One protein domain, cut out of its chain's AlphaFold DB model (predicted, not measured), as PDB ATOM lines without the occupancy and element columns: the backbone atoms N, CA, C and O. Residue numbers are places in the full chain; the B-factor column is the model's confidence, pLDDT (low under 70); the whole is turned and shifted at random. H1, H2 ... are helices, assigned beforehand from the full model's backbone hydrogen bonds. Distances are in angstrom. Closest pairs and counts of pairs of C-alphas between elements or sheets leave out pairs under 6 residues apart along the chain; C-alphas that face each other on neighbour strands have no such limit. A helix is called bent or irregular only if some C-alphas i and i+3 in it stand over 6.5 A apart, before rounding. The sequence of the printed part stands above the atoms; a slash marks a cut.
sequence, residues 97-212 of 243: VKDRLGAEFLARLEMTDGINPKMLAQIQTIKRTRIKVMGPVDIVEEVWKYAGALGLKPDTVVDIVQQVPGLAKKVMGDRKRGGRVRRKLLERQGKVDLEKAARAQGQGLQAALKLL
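AT A GLANCE: This is residues 97 to 212 of the 243 residues of an uncharacterized protein of Candidatus Amesbacteria bacterium (UniProt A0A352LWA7). Picture a small body of short helices with an arm. H1, H3, H4 and H5 pack together as the body, H2 lies along one side of it near H1 and H3, and the long helix H6 meets the body with its early residues 180 to 185 and then runs away from it as the arm, with H7 folded back on residues 191 to 199 of H6; over the whole domain the helices that touch are mostly crossed. You have 116 residues with seven named helices, H1 to H7 in order along the chain, and no named strand; the class is all helix. The whole is only just loose, close to compact, with a radius of gyration of the C-alphas of 16.2 A, and it is elongated, spanning 53 by 28 by 19 A, the arm adding much of the length.

IN THESE COORDINATES: Find C-alpha 100 at (14.465, -24.733, -27.118); from there H1 runs over residues 100 to 110, 15.3 A. Next come H2, residues 117 to 130, 20.2 A, and H3, residues 136 to 146, 15.8 A. H2 is irregular, but only just: C-alphas 126 and 129 are 6.8 A apart. Then read H4, residues 154 to 163, and the short H5, residues 167 to 173. At C-alpha 179, (1.395, -24.902, -43.718), H6 begins and runs 32.1 A to residue 201. H7, residues 205 to 212, ends at C-alpha 212, (-14.298, -11.336, -44.946).

HOW THE PARTS SIT: Start with H1, which touches H3 at a shallow tilt of 28 degrees, the same way; their closest C-alphas, of Gly 102 and Pro 136, are 4.3 A apart. H1 also touches H4 at a steep tilt of 53 degrees, closest at Leu 109 and Ile 160, C-alphas 6.7 A apart. H2 is close to H3 but not clearly touching, C-alphas 123 and 143 being closest at 7.5 A. H3 and H4 form a helical hairpin at 24 degrees, closest at C-alphas 144 and 154, 6.3 A. H5 touches H3 about perpendicular, at 81 degrees, with C-alphas 137 and 171 closest at 5.7 A. H6 touches H5 with residues 181 to 185 alone, at 88 degrees, C-alphas 172 and 182 closest at 5.5 A. H6 and H7 form a helical hairpin, opposite ways at a tilt of 36 degrees, only just steep; C-alphas 198 and 205 are closest at 5.7 A. H1 and H6 are apart. Every O i to N i+4 pair is within hydrogen-bond range in H1, H3, H4, H5 and H6; in H2 it is 8 of 10, in H7 3 of 4.

THE WHOLE: The C-alphas farthest apart, of Thr 129 and Gly 202, are 53.8 A apart. The printed part has no cut and no long link. Mean pLDDT of the printed part is 72.4; look for values under 70 at residues 97 to 98, 113 to 133, 149 to 151, 192 and 194 to 212.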
ATOM      1  N   VAL A  97      14.158 -32.869 -26.280       64.69
ATOM      2  CA  VAL A  97      13.903 -31.990 -27.430       64.69
ATOM      3  C   VAL A  97      15.192 -31.235 -27.739       64.69
ATOM      4  O   VAL A  97      15.747 -30.580 -26.862       64.69
ATOM      5  N   LYS A  98      15.680 -31.320 -28.981       64.69
ATOM      6  CA  LYS A  98      16.912 -30.627 -29.400       64.69
ATOM      7  C   LYS A  98      16.745 -29.108 -29.530       64.69
ATOM      8  O   LYS A  98      17.732 -28.386 -29.484       64.69
ATOM      9  N   ASP A  99      15.517 -28.628 -29.721       75.56
ATOM     10  CA  ASP A  99      15.203 -27.219 -29.977       75.56
ATOM     11  C   ASP A  99      14.450 -26.583 -28.790       75.56
ATOM     12  O   ASP A  99      13.396 -27.064 -28.361       75.56
ATOM     13  N   ARG A 100      14.995 -25.474 -28.275       78.50
ATOM     14  CA  ARG A 100      14.465 -24.733 -27.118       78.50
ATOM     15  C   ARG A 100      13.059 -24.170 -27.361       78.50
ATOM     16  O   ARG A 100      12.252 -24.169 -26.438       78.50
ATOM     17  N   LEU A 101      12.739 -23.755 -28.590       82.62
ATOM     18  CA  LEU A 101      11.430 -23.183 -28.938       82.62
ATOM     19  C   LEU A 101      10.340 -24.256 -28.963       82.62
ATOM     20  O   LEU A 101       9.209 -24.009 -28.552       82.62
ATOM     21  N   GLY A 102      10.684 -25.461 -29.423       76.88
ATOM     22  CA  GLY A 102       9.774 -26.607 -29.394       76.88
ATOM     23  C   GLY A 102       9.444 -27.041 -27.965       76.88
ATOM     24  O   GLY A 102       8.298 -27.370 -27.667       76.88
ATOM     25  N   ALA A 103      10.430 -26.997 -27.066       76.44
ATOM     26  CA  ALA A 103      10.214 -27.291 -25.653       76.44
ATOM     27  C   ALA A 103       9.377 -26.213 -24.956       76.44
ATOM     28  O   ALA A 103       8.455 -26.550 -24.220       76.44
ATOM     29  N   GLU A 104       9.639 -24.935 -25.233       81.75
ATOM     30  CA  GLU A 104       8.843 -23.829 -24.695       81.75
ATOM     31  C   GLU A 104       7.377 -23.913 -25.140       81.75
ATOM     32  O   GLU A 104       6.471 -23.742 -24.327       81.75
ATOM     33  N   PHE A 105       7.129 -24.262 -26.405       84.06
ATOM     34  CA  PHE A 105       5.781 -24.512 -26.909       84.06
ATOM     35  C   PHE A 105       5.069 -25.634 -26.152       84.06
ATOM     36  O   PHE A 105       3.938 -25.456 -25.708       84.06
ATOM     37  N   LEU A 106       5.734 -26.777 -25.965       78.25
ATOM     38  CA  LEU A 106       5.159 -27.913 -25.243       78.25
ATOM     39  C   LEU A 106       4.933 -27.605 -23.755       78.25
ATOM     40  O   LEU A 106       3.942 -28.066 -23.200       78.25
ATOM     41  N   ALA A 107       5.812 -26.818 -23.134       77.31
ATOM     42  CA  ALA A 107       5.662 -26.371 -21.752       77.31
ATOM     43  C   ALA A 107       4.467 -25.421 -21.585       77.31
ATOM     44  O   ALA A 107       3.691 -25.561 -20.647       77.31
ATOM     45  N   ARG A 108       4.272 -24.475 -22.512       79.94
ATOM     46  CA  ARG A 108       3.107 -23.578 -22.473       79.94
ATOM     47  C   ARG A 108       1.804 -24.299 -22.772       79.94
ATOM     48  O   ARG A 108       0.791 -23.994 -22.154       79.94
ATOM     49  N   LEU A 109       1.844 -25.270 -23.683       77.88
ATOM     50  CA  LEU A 109       0.726 -26.170 -23.936       77.88
ATOM     51  C   LEU A 109       0.318 -26.863 -22.629       77.88
ATOM     52  O   LEU A 109      -0.836 -26.808 -22.244       77.88
ATOM     53  N   GLU A 110       1.268 -27.412 -21.883       73.81
ATOM     54  CA  GLU A 110       0.997 -28.063 -20.597       73.81
ATOM     55  C   GLU A 110       0.413 -27.136 -19.519       73.81
ATOM     56  O   GLU A 110      -0.413 -27.570 -18.724       73.81
ATOM     57  N   MET A 111       0.792 -25.858 -19.525       72.69
ATOM     58  CA  MET A 111       0.270 -24.849 -18.596       72.69
ATOM     59  C   MET A 111      -1.066 -24.223 -19.031       72.69
ATOM     60  O   MET A 111      -1.558 -23.332 -18.345       72.69
ATOM     61  N   THR A 112      -1.634 -24.618 -20.176       74.44
ATOM     62  CA  THR A 112      -2.907 -24.059 -20.654       74.44
ATOM     63  C   THR A 112      -4.082 -24.796 -20.016       74.44
ATOM     64  O   THR A 112      -4.207 -26.017 -20.149       74.44
ATOM     65  N   ASP A 113      -4.968 -24.040 -19.364       60.00
ATOM     66  CA  ASP A 113      -6.182 -24.567 -18.743       60.00
ATOM     67  C   ASP A 113      -7.037 -25.314 -19.782       60.00
ATOM     68  O   ASP A 113      -7.466 -24.747 -20.789       60.00
ATOM     69  N   GLY A 114      -7.253 -26.614 -19.554       57.84
ATOM     70  CA  GLY A 114      -8.042 -27.486 -20.434       57.84
ATOM     71  C   GLY A 114      -7.301 -28.698 -21.003       57.84
ATOM     72  O   GLY A 114      -7.936 -29.551 -21.624       57.84
ATOM     73  N   ILE A 115      -5.990 -28.837 -20.778       63.00
ATOM     74  CA  ILE A 115      -5.238 -30.010 -21.247       63.00
ATOM     75  C   ILE A 115      -5.176 -31.087 -20.164       63.00
ATOM     76  O   ILE A 115      -4.575 -30.917 -19.108       63.00
ATOM     77  N   ASN A 116      -5.790 -32.239 -20.444       57.28
ATOM     78  CA  ASN A 116      -5.772 -33.386 -19.541       57.28
ATOM     79  C   ASN A 116      -4.336 -33.956 -19.408       57.28
ATOM     80  O   ASN A 116      -3.675 -34.180 -20.426       57.28
ATOM     81  N   PRO A 117      -3.854 -34.307 -18.202       57.53
ATOM     82  CA  PRO A 117      -2.573 -34.998 -18.015       57.53
ATOM     83  C   PRO A 117      -2.411 -36.276 -18.865       57.53
ATOM     84  O   PRO A 117      -1.319 -36.581 -19.344       57.53
ATOM     85  N   LYS A 118      -3.507 -37.002 -19.142       55.34
ATOM     86  CA  LYS A 118      -3.512 -38.170 -20.050       55.34
ATOM     87  C   LYS A 118      -3.240 -37.795 -21.513       55.34
ATOM     88  O   LYS A 118      -2.657 -38.580 -22.257       55.34
ATOM     89  N   MET A 119      -3.623 -36.587 -21.922       59.22
ATOM     90  CA  MET A 119      -3.378 -36.050 -23.263       59.22
ATOM     91  C   MET A 119      -1.929 -35.592 -23.419       59.22
ATOM     92  O   MET A 119      -1.305 -35.873 -24.438       59.22
ATOM     93  N   LEU A 120      -1.343 -34.989 -22.383       59.22
ATOM     94  CA  LEU A 120       0.100 -34.748 -22.324       59.22
ATOM     95  C   LEU A 120       0.880 -36.054 -22.414       59.22
ATOM     96  O   LEU A 120       1.824 -36.126 -23.195       59.22
ATOM     97  N   ALA A 121       0.440 -37.103 -21.715       57.75
ATOM     98  CA  ALA A 121       1.029 -38.433 -21.813       57.75
ATOM     99  C   ALA A 121       0.924 -39.027 -23.232       57.75
ATOM    100  O   ALA A 121       1.883 -39.655 -23.675       57.75
ATOM    101  N   GLN A 122      -0.168 -38.781 -23.973       59.28
ATOM    102  CA  GLN A 122      -0.329 -39.176 -25.386       59.28
ATOM    103  C   GLN A 122       0.587 -38.403 -26.334       59.28
ATOM    104  O   GLN A 122       1.285 -39.014 -27.147       59.28
ATOM    105  N   ILE A 123       0.670 -37.075 -26.195       58.03
ATOM    106  CA  ILE A 123       1.664 -36.288 -26.933       58.03
ATOM    107  C   ILE A 123       3.053 -36.816 -26.555       58.03
ATOM    108  O   ILE A 123       3.867 -37.033 -27.438       58.03
ATOM    109  N   GLN A 124       3.322 -37.138 -25.285       60.12
ATOM    110  CA  GLN A 124       4.575 -37.747 -24.832       60.12
ATOM    111  C   GLN A 124       4.835 -39.167 -25.375       60.12
ATOM    112  O   GLN A 124       5.991 -39.522 -25.617       60.12
ATOM    113  N   THR A 125       3.803 -39.973 -25.638       59.00
ATOM    114  CA  THR A 125       3.955 -41.293 -26.278       59.00
ATOM    115  C   THR A 125       4.260 -41.141 -27.764       59.00
ATOM    116  O   THR A 125       5.179 -41.790 -28.258       59.00
ATOM    117  N   ILE A 126       3.605 -40.193 -28.444       52.84
ATOM    118  CA  ILE A 126       3.963 -39.746 -29.800       52.84
ATOM    119  C   ILE A 126       5.385 -39.118 -29.799       52.84
ATOM    120  O   ILE A 126       6.128 -39.242 -30.777       52.84
ATOM    121  N   LYS A 127       5.831 -38.526 -28.671       50.12
ATOM    122  CA  LYS A 127       7.163 -37.910 -28.481       50.12
ATOM    123  C   LYS A 127       8.322 -38.897 -28.342       50.12
ATOM    124  O   LYS A 127       9.424 -38.547 -28.767       50.12
ATOM    125  N   ARG A 128       8.154 -40.087 -27.746       52.00
ATOM    126  CA  ARG A 128       9.314 -40.935 -27.374       52.00
ATOM    127  C   ARG A 128      10.129 -41.444 -28.572       52.00
ATOM    128  O   ARG A 128      11.342 -41.615 -28.416       52.00
ATOM    129  N   THR A 129       9.515 -41.609 -29.747       54.28
ATOM    130  CA  THR A 129      10.169 -42.133 -30.964       54.28
ATOM    131  C   THR A 129      10.508 -41.087 -32.031       54.28
ATOM    132  O   THR A 129      11.468 -41.311 -32.760       54.28
ATOM    133  N   ARG A 130       9.799 -39.947 -32.143       53.06
ATOM    134  CA  ARG A 130      10.007 -38.993 -33.268       53.06
ATOM    135  C   ARG A 130      10.349 -37.548 -32.879       53.06
ATOM    136  O   ARG A 130      11.111 -36.902 -33.594       53.06
ATOM    137  N   ILE A 131       9.900 -37.044 -31.724       56.81
ATOM    138  CA  ILE A 131      10.057 -35.613 -31.376       56.81
ATOM    139  C   ILE A 131      11.496 -35.227 -30.994       56.81
ATOM    140  O   ILE A 131      11.899 -34.084 -31.186       56.81
ATOM    141  N   LYS A 132      12.330 -36.192 -30.588       56.88
ATOM    142  CA  LYS A 132      13.768 -35.967 -30.325       56.88
ATOM    143  C   LYS A 132      14.558 -35.482 -31.549       56.88
ATOM    144  O   LYS A 132      15.660 -34.957 -31.400       56.88
ATOM    145  N   VAL A 133      14.036 -35.708 -32.756       60.12
ATOM    146  CA  VAL A 133      14.707 -35.396 -34.032       60.12
ATOM    147  C   VAL A 133      13.963 -34.302 -34.815       60.12
ATOM    148  O   VAL A 133      14.527 -33.723 -35.739       60.12
ATOM    149  N   MET A 134      12.721 -33.984 -34.437       71.50
ATOM    150  CA  MET A 134      11.867 -33.019 -35.137       71.50
ATOM    151  C   MET A 134      12.249 -31.564 -34.844       71.50
ATOM    152  O   MET A 134      12.648 -31.219 -33.730       71.50
ATOM    153  N   GLY A 135      12.084 -30.698 -35.850       77.25
ATOM    154  CA  GLY A 135      12.210 -29.253 -35.680       77.25
ATOM    155  C   GLY A 135      11.003 -28.662 -34.937       77.25
ATOM    156  O   GLY A 135       9.951 -29.296 -34.846       77.25
ATOM    157  N   PRO A 136      11.099 -27.421 -34.431       83.25
ATOM    158  CA  PRO A 136      10.029 -26.810 -33.638       83.25
ATOM    159  C   PRO A 136       8.739 -26.595 -34.440       83.25
ATOM    160  O   PRO A 136       7.652 -26.694 -33.885       83.25
ATOM    161  N   VAL A 137       8.844 -26.355 -35.751       84.25
ATOM    162  CA  VAL A 137       7.680 -26.211 -36.639       84.25
ATOM    163  C   VAL A 137       6.950 -27.547 -36.800       84.25
ATOM    164  O   VAL A 137       5.727 -27.587 -36.708       84.25
ATOM    165  N   ASP A 138       7.692 -28.648 -36.950       82.12
ATOM    166  CA  ASP A 138       7.111 -29.991 -37.070       82.12
ATOM    167  C   ASP A 138       6.376 -30.394 -35.781       82.12
ATOM    168  O   ASP A 138       5.310 -31.001 -35.831       82.12
ATOM    169  N   ILE A 139       6.918 -30.018 -34.613       79.44
ATOM    170  CA  ILE A 139       6.275 -30.253 -33.308       79.44
ATOM    171  C   ILE A 139       4.917 -29.547 -33.250       79.44
ATOM    172  O   ILE A 139       3.921 -30.148 -32.845       79.44
ATOM    173  N   VAL A 140       4.870 -28.285 -33.673       84.19
ATOM    174  CA  VAL A 140       3.641 -27.486 -33.706       84.19
ATOM    175  C   VAL A 140       2.604 -28.097 -34.654       84.19
ATOM    176  O   VAL A 140       1.428 -28.189 -34.304       84.19
ATOM    177  N   GLU A 141       3.017 -28.558 -35.837       84.25
ATOM    178  CA  GLU A 141       2.105 -29.199 -36.793       84.25
ATOM    179  C   GLU A 141       1.576 -30.550 -36.324       84.25
ATOM    180  O   GLU A 141       0.417 -30.881 -36.591       84.25
ATOM    181  N   GLU A 142       2.396 -31.327 -35.622       80.38
ATOM    182  CA  GLU A 142       1.964 -32.609 -35.079       80.38
ATOM    183  C   GLU A 142       0.955 -32.391 -33.943       80.38
ATOM    184  O   GLU A 142      -0.098 -33.025 -33.921       80.38
ATOM    185  N   VAL A 143       1.202 -31.417 -33.060       79.31
ATOM    186  CA  VAL A 143       0.224 -31.015 -32.034       79.31
ATOM    187  C   VAL A 143      -1.071 -30.506 -32.672       79.31
ATOM    188  O   VAL A 143      -2.151 -30.891 -32.234       79.31
ATOM    189  N   TRP A 144      -0.989 -29.718 -33.750       85.50
ATOM    190  CA  TRP A 144      -2.165 -29.278 -34.509       85.50
ATOM    191  C   TRP A 144      -2.978 -30.449 -35.062       85.50
ATOM    192  O   TRP A 144      -4.204 -30.460 -34.970       85.50
ATOM    193  N   LYS A 145      -2.305 -31.442 -35.652       82.81
ATOM    194  CA  LYS A 145      -2.952 -32.622 -36.238       82.81
ATOM    195  C   LYS A 145      -3.768 -33.387 -35.198       82.81
ATOM    196  O   LYS A 145      -4.859 -33.852 -35.517       82.81
ATOM    197  N   TYR A 146      -3.264 -33.485 -33.970       73.75
ATOM    198  CA  TYR A 146      -3.970 -34.153 -32.880       73.75
ATOM    199  C   TYR A 146      -4.838 -33.215 -32.041       73.75
ATOM    200  O   TYR A 146      -5.490 -33.706 -31.130       73.75
ATOM    201  N   ALA A 147      -4.926 -31.914 -32.345       74.06
ATOM    202  CA  ALA A 147      -5.679 -30.952 -31.534       74.06
ATOM    203  C   ALA A 147      -7.118 -31.420 -31.250       74.06
ATOM    204  O   ALA A 147      -7.542 -31.421 -30.101       74.06
ATOM    205  N   GLY A 148      -7.823 -31.948 -32.261       71.06
ATOM    206  CA  GLY A 148      -9.173 -32.499 -32.081       71.06
ATOM    207  C   GLY A 148      -9.238 -33.717 -31.147       71.06
ATOM    208  O   GLY A 148     -10.125 -33.791 -30.304       71.06
ATOM    209  N   ALA A 149      -8.273 -34.639 -31.237       67.12
ATOM    210  CA  ALA A 149      -8.166 -35.789 -30.325       67.12
ATOM    211  C   ALA A 149      -7.743 -35.374 -28.906       67.12
ATOM    212  O   ALA A 149      -8.037 -36.055 -27.929       67.12
ATOM    213  N   LEU A 150      -7.073 -34.228 -28.806       66.19
ATOM    214  CA  LEU A 150      -6.666 -33.576 -27.573       66.19
ATOM    215  C   LEU A 150      -7.764 -32.635 -27.043       66.19
ATOM    216  O   LEU A 150      -7.477 -31.830 -26.175       66.19
ATOM    217  N   GLY A 151      -8.992 -32.633 -27.577       68.94
ATOM    218  CA  GLY A 151     -10.048 -31.711 -27.122       68.94
ATOM    219  C   GLY A 151      -9.680 -30.219 -27.221       68.94
ATOM    220  O   GLY A 151     -10.349 -29.368 -26.640       68.94
ATOM    221  N   LEU A 152      -8.613 -29.897 -27.952       73.25
ATOM    222  CA  LEU A 152      -8.099 -28.557 -28.154       73.25
ATOM    223  C   LEU A 152      -8.715 -27.990 -29.420       73.25
ATOM    224  O   LEU A 152      -8.655 -28.589 -30.499       73.25
ATOM    225  N   LYS A 153      -9.249 -26.776 -29.312       83.19
ATOM    226  CA  LYS A 153      -9.597 -26.019 -30.509       83.19
ATOM    227  C   LYS A 153      -8.303 -25.709 -31.267       83.19
ATOM    228  O   LYS A 153      -7.319 -25.310 -30.642       83.19
ATOM    229  N   PRO A 154      -8.283 -25.839 -32.603       80.50
ATOM    230  CA  PRO A 154      -7.102 -25.493 -33.387       80.50
ATOM    231  C   PRO A 154      -6.632 -24.053 -33.124       80.50
ATOM    232  O   PRO A 154      -5.441 -23.787 -33.030       80.50
ATOM    233  N   ASP A 155      -7.565 -23.134 -32.882       83.62
ATOM    234  CA  ASP A 155      -7.256 -21.750 -32.522       83.62
ATOM    235  C   ASP A 155      -6.390 -21.625 -31.256       83.62
ATOM    236  O   ASP A 155      -5.448 -20.838 -31.260       83.62
ATOM    237  N   THR A 156      -6.599 -22.473 -30.242       83.12
ATOM    238  CA  THR A 156      -5.776 -22.508 -29.019       83.12
ATOM    239  C   THR A 156      -4.318 -22.849 -29.325       83.12
ATOM    240  O   THR A 156      -3.399 -22.303 -28.719       83.12
ATOM    241  N   VAL A 157      -4.075 -23.715 -30.313       83.69
ATOM    242  CA  VAL A 157      -2.714 -24.049 -30.750       83.69
ATOM    243  C   VAL A 157      -2.045 -22.829 -31.391       83.69
ATOM    244  O   VAL A 157      -0.874 -22.567 -31.118       83.69
ATOM    245  N   VAL A 158      -2.778 -22.049 -32.197       87.00
ATOM    246  CA  VAL A 158      -2.266 -20.783 -32.757       87.00
ATOM    247  C   VAL A 158      -1.986 -19.760 -31.659       87.00
ATOM    248  O   VAL A 158      -0.939 -19.115 -31.706       87.00
ATOM    249  N   ASP A 159      -2.873 -19.634 -30.672       87.12
ATOM    250  CA  ASP A 159      -2.696 -18.729 -29.531       87.12
ATOM    251  C   ASP A 159      -1.386 -19.017 -28.792       87.12
ATOM    252  O   ASP A 159      -0.565 -18.121 -28.591       87.12
ATOM    253  N   ILE A 160      -1.122 -20.285 -28.478       84.81
ATOM    254  CA  ILE A 160       0.111 -20.691 -27.793       84.81
ATOM    255  C   ILE A 160       1.344 -20.403 -28.664       84.81
ATOM    256  O   ILE A 160       2.358 -19.921 -28.156       84.81
ATOM    257  N   VAL A 161       1.268 -20.627 -29.984       87.25
ATOM    258  CA  VAL A 161       2.365 -20.298 -30.915       87.25
ATOM    259  C   VAL A 161       2.669 -18.798 -30.932       87.25
ATOM    260  O   VAL A 161       3.841 -18.428 -30.977       87.25
ATOM    261  N   GLN A 162       1.649 -17.934 -30.882       87.56
ATOM    262  CA  GLN A 162       1.825 -16.475 -30.835       87.56
ATOM    263  C   GLN A 162       2.453 -16.001 -29.524       87.56
ATOM    264  O   GLN A 162       3.189 -15.015 -29.517       87.56
ATOM    265  N   GLN A 163       2.198 -16.708 -28.425       85.50
ATOM    266  CA  GLN A 163       2.751 -16.358 -27.125       85.50
ATOM    267  C   GLN A 163       4.241 -16.721 -26.989       85.50
ATOM    268  O   GLN A 163       4.926 -16.080 -26.192       85.50
ATOM    269  N   VAL A 164       4.753 -17.719 -27.726       84.75
ATOM    270  CA  VAL A 164       6.177 -18.116 -27.711       84.75
ATOM    271  C   VAL A 164       7.009 -17.174 -28.604       84.75
ATOM    272  O   VAL A 164       6.912 -17.251 -29.840       84.75
ATOM    273  N   PRO A 165       7.865 -16.300 -28.030       77.75
ATOM    274  CA  PRO A 165       8.678 -15.367 -28.799       77.75
ATOM    275  C   PRO A 165       9.605 -16.146 -29.738       77.75
ATOM    276  O   PRO A 165      10.267 -17.100 -29.344       77.75
ATOM    277  N   GLY A 166       9.638 -15.770 -31.016       83.94
ATOM    278  CA  GLY A 166      10.519 -16.397 -32.009       83.94
ATOM    279  C   GLY A 166       9.941 -17.641 -32.690       83.94
ATOM    280  O   GLY A 166      10.241 -17.863 -33.864       83.94
ATOM    281  N   LEU A 167       9.048 -18.395 -32.039       85.19
ATOM    282  CA  LEU A 167       8.395 -19.548 -32.666       85.19
ATOM    283  C   LEU A 167       7.417 -19.113 -33.756       85.19
ATOM    284  O   LEU A 167       7.495 -19.628 -34.869       85.19
ATOM    285  N   ALA A 168       6.570 -18.116 -33.487       84.44
ATOM    286  CA  ALA A 168       5.665 -17.564 -34.496       84.44
ATOM    287  C   ALA A 168       6.428 -17.057 -35.733       84.44
ATOM    288  O   ALA A 168       6.079 -17.392 -36.863       84.44
ATOM    289  N   LYS A 169       7.535 -16.328 -35.532       86.69
ATOM    290  CA  LYS A 169       8.403 -15.853 -36.624       86.69
ATOM    291  C   LYS A 169       9.003 -17.020 -37.418       86.69
ATOM    292  O   LYS A 169       9.060 -16.955 -38.644       86.69
ATOM    293  N   LYS A 170       9.415 -18.094 -36.735       86.56
ATOM    294  CA  LYS A 170       9.981 -19.303 -37.351       86.56
ATOM    295  C   LYS A 170       8.932 -20.073 -38.161       86.56
ATOM    296  O   LYS A 170       9.203 -20.413 -39.306       86.56
ATOM    297  N   VAL A 171       7.724 -20.261 -37.624       85.44
ATOM    298  CA  VAL A 171       6.586 -20.884 -38.331       85.44
ATOM    299  C   VAL A 171       6.175 -20.062 -39.554       85.44
ATOM    300  O   VAL A 171       5.893 -20.620 -40.607       85.44
ATOM    301  N   MET A 172       6.175 -18.731 -39.452       81.81
ATOM    302  CA  MET A 172       5.845 -17.842 -40.572       81.81
ATOM    303  C   MET A 172       6.925 -17.815 -41.663       81.81
ATOM    304  O   MET A 172       6.595 -17.658 -42.843       81.81
ATOM    305  N   GLY A 173       8.197 -17.951 -41.272       83.56
ATOM    306  CA  GLY A 173       9.356 -17.944 -42.166       83.56
ATOM    307  C   GLY A 173       9.630 -19.281 -42.859       83.56
ATOM    308  O   GLY A 173      10.196 -19.291 -43.953       83.56
ATOM    309  N   ASP A 174       9.209 -20.403 -42.271       83.81
ATOM    310  CA  ASP A 174       9.338 -21.714 -42.901       83.81
ATOM    311  C   ASP A 174       8.250 -21.893 -43.971       83.81
ATOM    312  O   ASP A 174       7.066 -22.053 -43.690       83.81
ATOM    313  N   ARG A 175       8.644 -21.806 -45.247       74.38
ATOM    314  CA  ARG A 175       7.708 -21.960 -46.372       74.38
ATOM    315  C   ARG A 175       7.386 -23.419 -46.681       74.38
ATOM    316  O   ARG A 175       6.405 -23.669 -47.375       74.38
ATOM    317  N   LYS A 176       8.223 -24.355 -46.224       76.69
ATOM    318  CA  LYS A 176       8.102 -25.785 -46.535       76.69
ATOM    319  C   LYS A 176       7.315 -26.536 -45.461       76.69
ATOM    320  O   LYS A 176       6.708 -27.553 -45.776       76.69
ATOM    321  N   ARG A 177       7.326 -26.042 -44.221       71.81
ATOM    322  CA  ARG A 177       6.683 -26.647 -43.044       71.81
ATOM    323  C   ARG A 177       5.720 -25.648 -42.407       71.81
ATOM    324  O   ARG A 177       5.761 -24.462 -42.711       71.81
ATOM    325  N   GLY A 178       4.837 -26.098 -41.527       71.75
ATOM    326  CA  GLY A 178       3.928 -25.194 -40.814       71.75
ATOM    327  C   GLY A 178       2.711 -24.753 -41.625       71.75
ATOM    328  O   GLY A 178       2.037 -23.819 -41.211       71.75
ATOM    329  N   GLY A 179       2.397 -25.382 -42.761       82.62
ATOM    330  CA  GLY A 179       1.395 -24.902 -43.718       82.62
ATOM    331  C   GLY A 179       0.024 -24.607 -43.099       82.62
ATOM    332  O   GLY A 179      -0.584 -23.584 -43.415       82.62
ATOM    333  N   ARG A 180      -0.448 -25.451 -42.172       83.94
ATOM    334  CA  ARG A 180      -1.747 -25.251 -41.496       83.94
ATOM    335  C   ARG A 180      -1.701 -24.128 -40.464       83.94
ATOM    336  O   ARG A 180      -2.544 -23.233 -40.493       83.94
ATOM    337  N   VAL A 181      -0.696 -24.148 -39.593       83.69
ATOM    338  CA  VAL A 181      -0.551 -23.160 -38.513       83.69
ATOM    339  C   VAL A 181      -0.200 -21.784 -39.074       83.69
ATOM    340  O   VAL A 181      -0.788 -20.787 -38.674       83.69
ATOM    341  N   ARG A 182       0.676 -21.725 -40.078       84.25
ATOM    342  CA  ARG A 182       1.034 -20.517 -40.825       84.25
ATOM    343  C   ARG A 182      -0.169 -19.910 -41.540       84.25
ATOM    344  O   ARG A 182      -0.358 -18.704 -41.455       84.25
ATOM    345  N   ARG A 183      -1.010 -20.721 -42.200       84.31
ATOM    346  CA  ARG A 183      -2.250 -20.226 -42.825       84.31
ATOM    347  C   ARG A 183      -3.166 -19.580 -41.787       84.31
ATOM    348  O   ARG A 183      -3.648 -18.479 -42.012       84.31
ATOM    349  N   LYS A 184      -3.342 -20.216 -40.628       84.50
ATOM    350  CA  LYS A 184      -4.169 -19.675 -39.541       84.50
ATOM    351  C   LYS A 184      -3.578 -18.431 -38.878       84.50
ATOM    352  O   LYS A 184      -4.322 -17.506 -38.561       84.50
ATOM    353  N   LEU A 185      -2.256 -18.370 -38.722       84.25
ATOM    354  CA  LEU A 185      -1.547 -17.168 -38.278       84.25
ATOM    355  C   LEU A 185      -1.753 -16.004 -39.259       84.25
ATOM    356  O   LEU A 185      -2.071 -14.904 -38.821       84.25
ATOM    357  N   LEU A 186      -1.636 -16.259 -40.565       81.62
ATOM    358  CA  LEU A 186      -1.886 -15.272 -41.621       81.62
ATOM    359  C   LEU A 186      -3.349 -14.816 -41.661       81.62
ATOM    360  O   LEU A 186      -3.595 -13.622 -41.770       81.62
ATOM    361  N   GLU A 187      -4.318 -15.729 -41.522       82.19
ATOM    362  CA  GLU A 187      -5.746 -15.382 -41.434       82.19
ATOM    363  C   GLU A 187      -6.018 -14.430 -40.261       82.19
ATOM    364  O   GLU A 187      -6.736 -13.444 -40.411       82.19
ATOM    365  N   ARG A 188      -5.438 -14.705 -39.086       80.06
ATOM    366  CA  ARG A 188      -5.587 -13.835 -37.912       80.06
ATOM    367  C   ARG A 188      -4.873 -12.502 -38.085       80.06
ATOM    368  O   ARG A 188      -5.440 -11.477 -37.728       80.06
ATOM    369  N   GLN A 189      -3.659 -12.506 -38.626       77.44
ATOM    370  CA  GLN A 189      -2.919 -11.274 -38.868       77.44
ATOM    371  C   GLN A 189      -3.645 -10.391 -39.887       77.44
ATOM    372  O   GLN A 189      -3.823  -9.209 -39.626       77.44
ATOM    373  N   GLY A 190      -4.182 -10.980 -40.960       72.81
ATOM    374  CA  GLY A 190      -5.038 -10.285 -41.916       72.81
ATOM    375  C   GLY A 190      -6.247  -9.640 -41.241       72.81
ATOM    376  O   GLY A 190      -6.486  -8.457 -41.448       72.81
ATOM    377  N   LYS A 191      -6.954 -10.357 -40.358       71.69
ATOM    378  CA  LYS A 191      -8.054  -9.770 -39.570       71.69
ATOM    379  C   LYS A 191      -7.594  -8.596 -38.704       71.69
ATOM    380  O   LYS A 191      -8.215  -7.545 -38.747       71.69
ATOM    381  N   VAL A 192      -6.494  -8.744 -37.966       68.81
ATOM    382  CA  VAL A 192      -5.947  -7.677 -37.108       68.81
ATOM    383  C   VAL A 192      -5.521  -6.456 -37.927       68.81
ATOM    384  O   VAL A 192      -5.741  -5.321 -37.506       68.81
ATOM    385  N   ASP A 193      -4.926  -6.670 -39.096       72.12
ATOM    386  CA  ASP A 193      -4.481  -5.595 -39.980       72.12
ATOM    387  C   ASP A 193      -5.676  -4.892 -40.643       72.12
ATOM    388  O   ASP A 193      -5.682  -3.663 -40.709       72.12
ATOM    389  N   LEU A 194      -6.734  -5.627 -41.018       60.72
ATOM    390  CA  LEU A 194      -8.018  -5.045 -41.429       60.72
ATOM    391  C   LEU A 194      -8.661  -4.232 -40.301       60.72
ATOM    392  O   LEU A 194      -9.141  -3.133 -40.549       60.72
ATOM    393  N   GLU A 195      -8.673  -4.734 -39.065       62.75
ATOM    394  CA  GLU A 195      -9.237  -4.002 -37.925       62.75
ATOM    395  C   GLU A 195      -8.469  -2.706 -37.648       62.75
ATOM    396  O   GLU A 195      -9.071  -1.668 -37.369       62.75
ATOM    397  N   LYS A 196      -7.135  -2.738 -37.753       69.38
ATOM    398  CA  LYS A 196      -6.288  -1.544 -37.633       69.38
ATOM    399  C   LYS A 196      -6.523  -0.567 -38.780       69.38
ATOM    400  O   LYS A 196      -6.640   0.627 -38.520       69.38
ATOM    401  N   ALA A 197      -6.627  -1.059 -40.014       63.75
ATOM    402  CA  ALA A 197      -6.927  -0.237 -41.181       63.75
ATOM    403  C   ALA A 197      -8.320   0.404 -41.076       63.75
ATOM    404  O   ALA A 197      -8.455   1.604 -41.293       63.75
ATOM    405  N   ALA A 198      -9.332  -0.353 -40.646       60.75
ATOM    406  CA  ALA A 198     -10.692   0.136 -40.436       60.75
ATOM    407  C   ALA A 198     -10.756   1.194 -39.323       60.75
ATOM    408  O   ALA A 198     -11.375   2.241 -39.504       60.75
ATOM    409  N   ARG A 199     -10.049   0.977 -38.201       61.41
ATOM    410  CA  ARG A 199      -9.907   1.988 -37.136       61.41
ATOM    411  C   ARG A 199      -9.190   3.246 -37.623       61.41
ATOM    412  O   ARG A 199      -9.602   4.340 -37.258       61.41
ATOM    413  N   ALA A 200      -8.149   3.101 -38.443       66.44
ATOM    414  CA  ALA A 200      -7.409   4.230 -39.002       66.44
ATOM    415  C   ALA A 200      -8.227   5.029 -40.034       66.44
ATOM    416  O   ALA A 200      -8.038   6.234 -40.154       66.44
ATOM    417  N   GLN A 201      -9.140   4.378 -40.759       60.91
ATOM    418  CA  GLN A 201      -9.977   5.004 -41.790       60.91
ATOM    419  C   GLN A 201     -11.342   5.491 -41.278       60.91
ATOM    420  O   GLN A 201     -12.112   6.051 -42.053       60.91
ATOM    421  N   GLY A 202     -11.673   5.275 -39.998       57.03
ATOM    422  CA  GLY A 202     -12.957   5.688 -39.415       57.03
ATOM    423  C   GLY A 202     -14.184   5.001 -40.031       57.03
ATOM    424  O   GLY A 202     -15.314   5.409 -39.773       57.03
ATOM    425  N   GLN A 203     -13.984   3.961 -40.846       59.25
ATOM    426  CA  GLN A 203     -15.059   3.184 -41.453       59.25
ATOM    427  C   GLN A 203     -15.506   2.088 -40.481       59.25
ATOM    428  O   GLN A 203     -14.685   1.453 -39.816       59.25
ATOM    429  N   GLY A 204     -16.820   1.872 -40.373       60.09
ATOM    430  CA  GLY A 204     -17.396   0.906 -39.442       60.09
ATOM    431  C   GLY A 204     -16.765  -0.480 -39.602       60.09
ATOM    432  O   GLY A 204     -16.944  -1.130 -40.629       60.09
ATOM    433  N   LEU A 205     -16.069  -0.938 -38.558       60.94
ATOM    434  CA  LEU A 205     -15.411  -2.249 -38.432       60.94
ATOM    435  C   LEU A 205     -16.281  -3.415 -38.947       60.94
ATOM    436  O   LEU A 205     -15.783  -4.384 -39.516       60.94
ATOM    437  N   GLN A 206     -17.600  -3.281 -38.786       60.03
ATOM    438  CA  GLN A 206     -18.621  -4.223 -39.237       60.03
ATOM    439  C   GLN A 206     -18.663  -4.433 -40.760       60.03
ATOM    440  O   GLN A 206     -18.949  -5.544 -41.193       60.03
ATOM    441  N   ALA A 207     -18.381  -3.415 -41.580       62.34
ATOM    442  CA  ALA A 207     -18.399  -3.542 -43.041       62.34
ATOM    443  C   ALA A 207     -17.171  -4.311 -43.556       62.34
ATOM    444  O   ALA A 207     -17.304  -5.198 -44.397       62.34
ATOM    445  N   ALA A 208     -15.992  -4.038 -42.989       59.16
ATOM    446  CA  ALA A 208     -14.756  -4.736 -43.342       59.16
ATOM    447  C   ALA A 208     -14.775  -6.210 -42.901       59.16
ATOM    448  O   ALA A 208     -14.341  -7.087 -43.647       59.16
ATOM    449  N   LEU A 209     -15.325  -6.500 -41.714       62.41
ATOM    450  CA  LEU A 209     -15.495  -7.878 -41.239       62.41
ATOM    451  C   LEU A 209     -16.537  -8.651 -42.064       62.41
ATOM    452  O   LEU A 209     -16.290  -9.808 -42.395       62.41
ATOM    453  N   LYS A 210     -17.641  -8.008 -42.479       64.12
ATOM    454  CA  LYS A 210     -18.660  -8.626 -43.348       64.12
ATOM    455  C   LYS A 210     -18.127  -9.032 -44.724       64.12
ATOM    456  O   LYS A 210     -18.541 -10.069 -45.223       64.12
ATOM    457  N   LEU A 211     -17.199  -8.277 -45.319       61.06
ATOM    458  CA  LEU A 211     -16.553  -8.672 -46.583       61.06
ATOM    459  C   LEU A 211     -15.728  -9.962 -46.430       61.06
ATOM    460  O   LEU A 211     -15.690 -10.792 -47.328       61.06
ATOM    461  N   LEU A 212     -15.115 -10.162 -45.262       57.56
ATOM    462  CA  LEU A 212     -14.298 -11.336 -44.946       57.56
ATOM    463  C   LEU A 212     -15.123 -12.564 -44.531       57.56
ATOM    464  O   LEU A 212     -14.676 -13.699 -44.706       57.56
TER     465      LEU A 212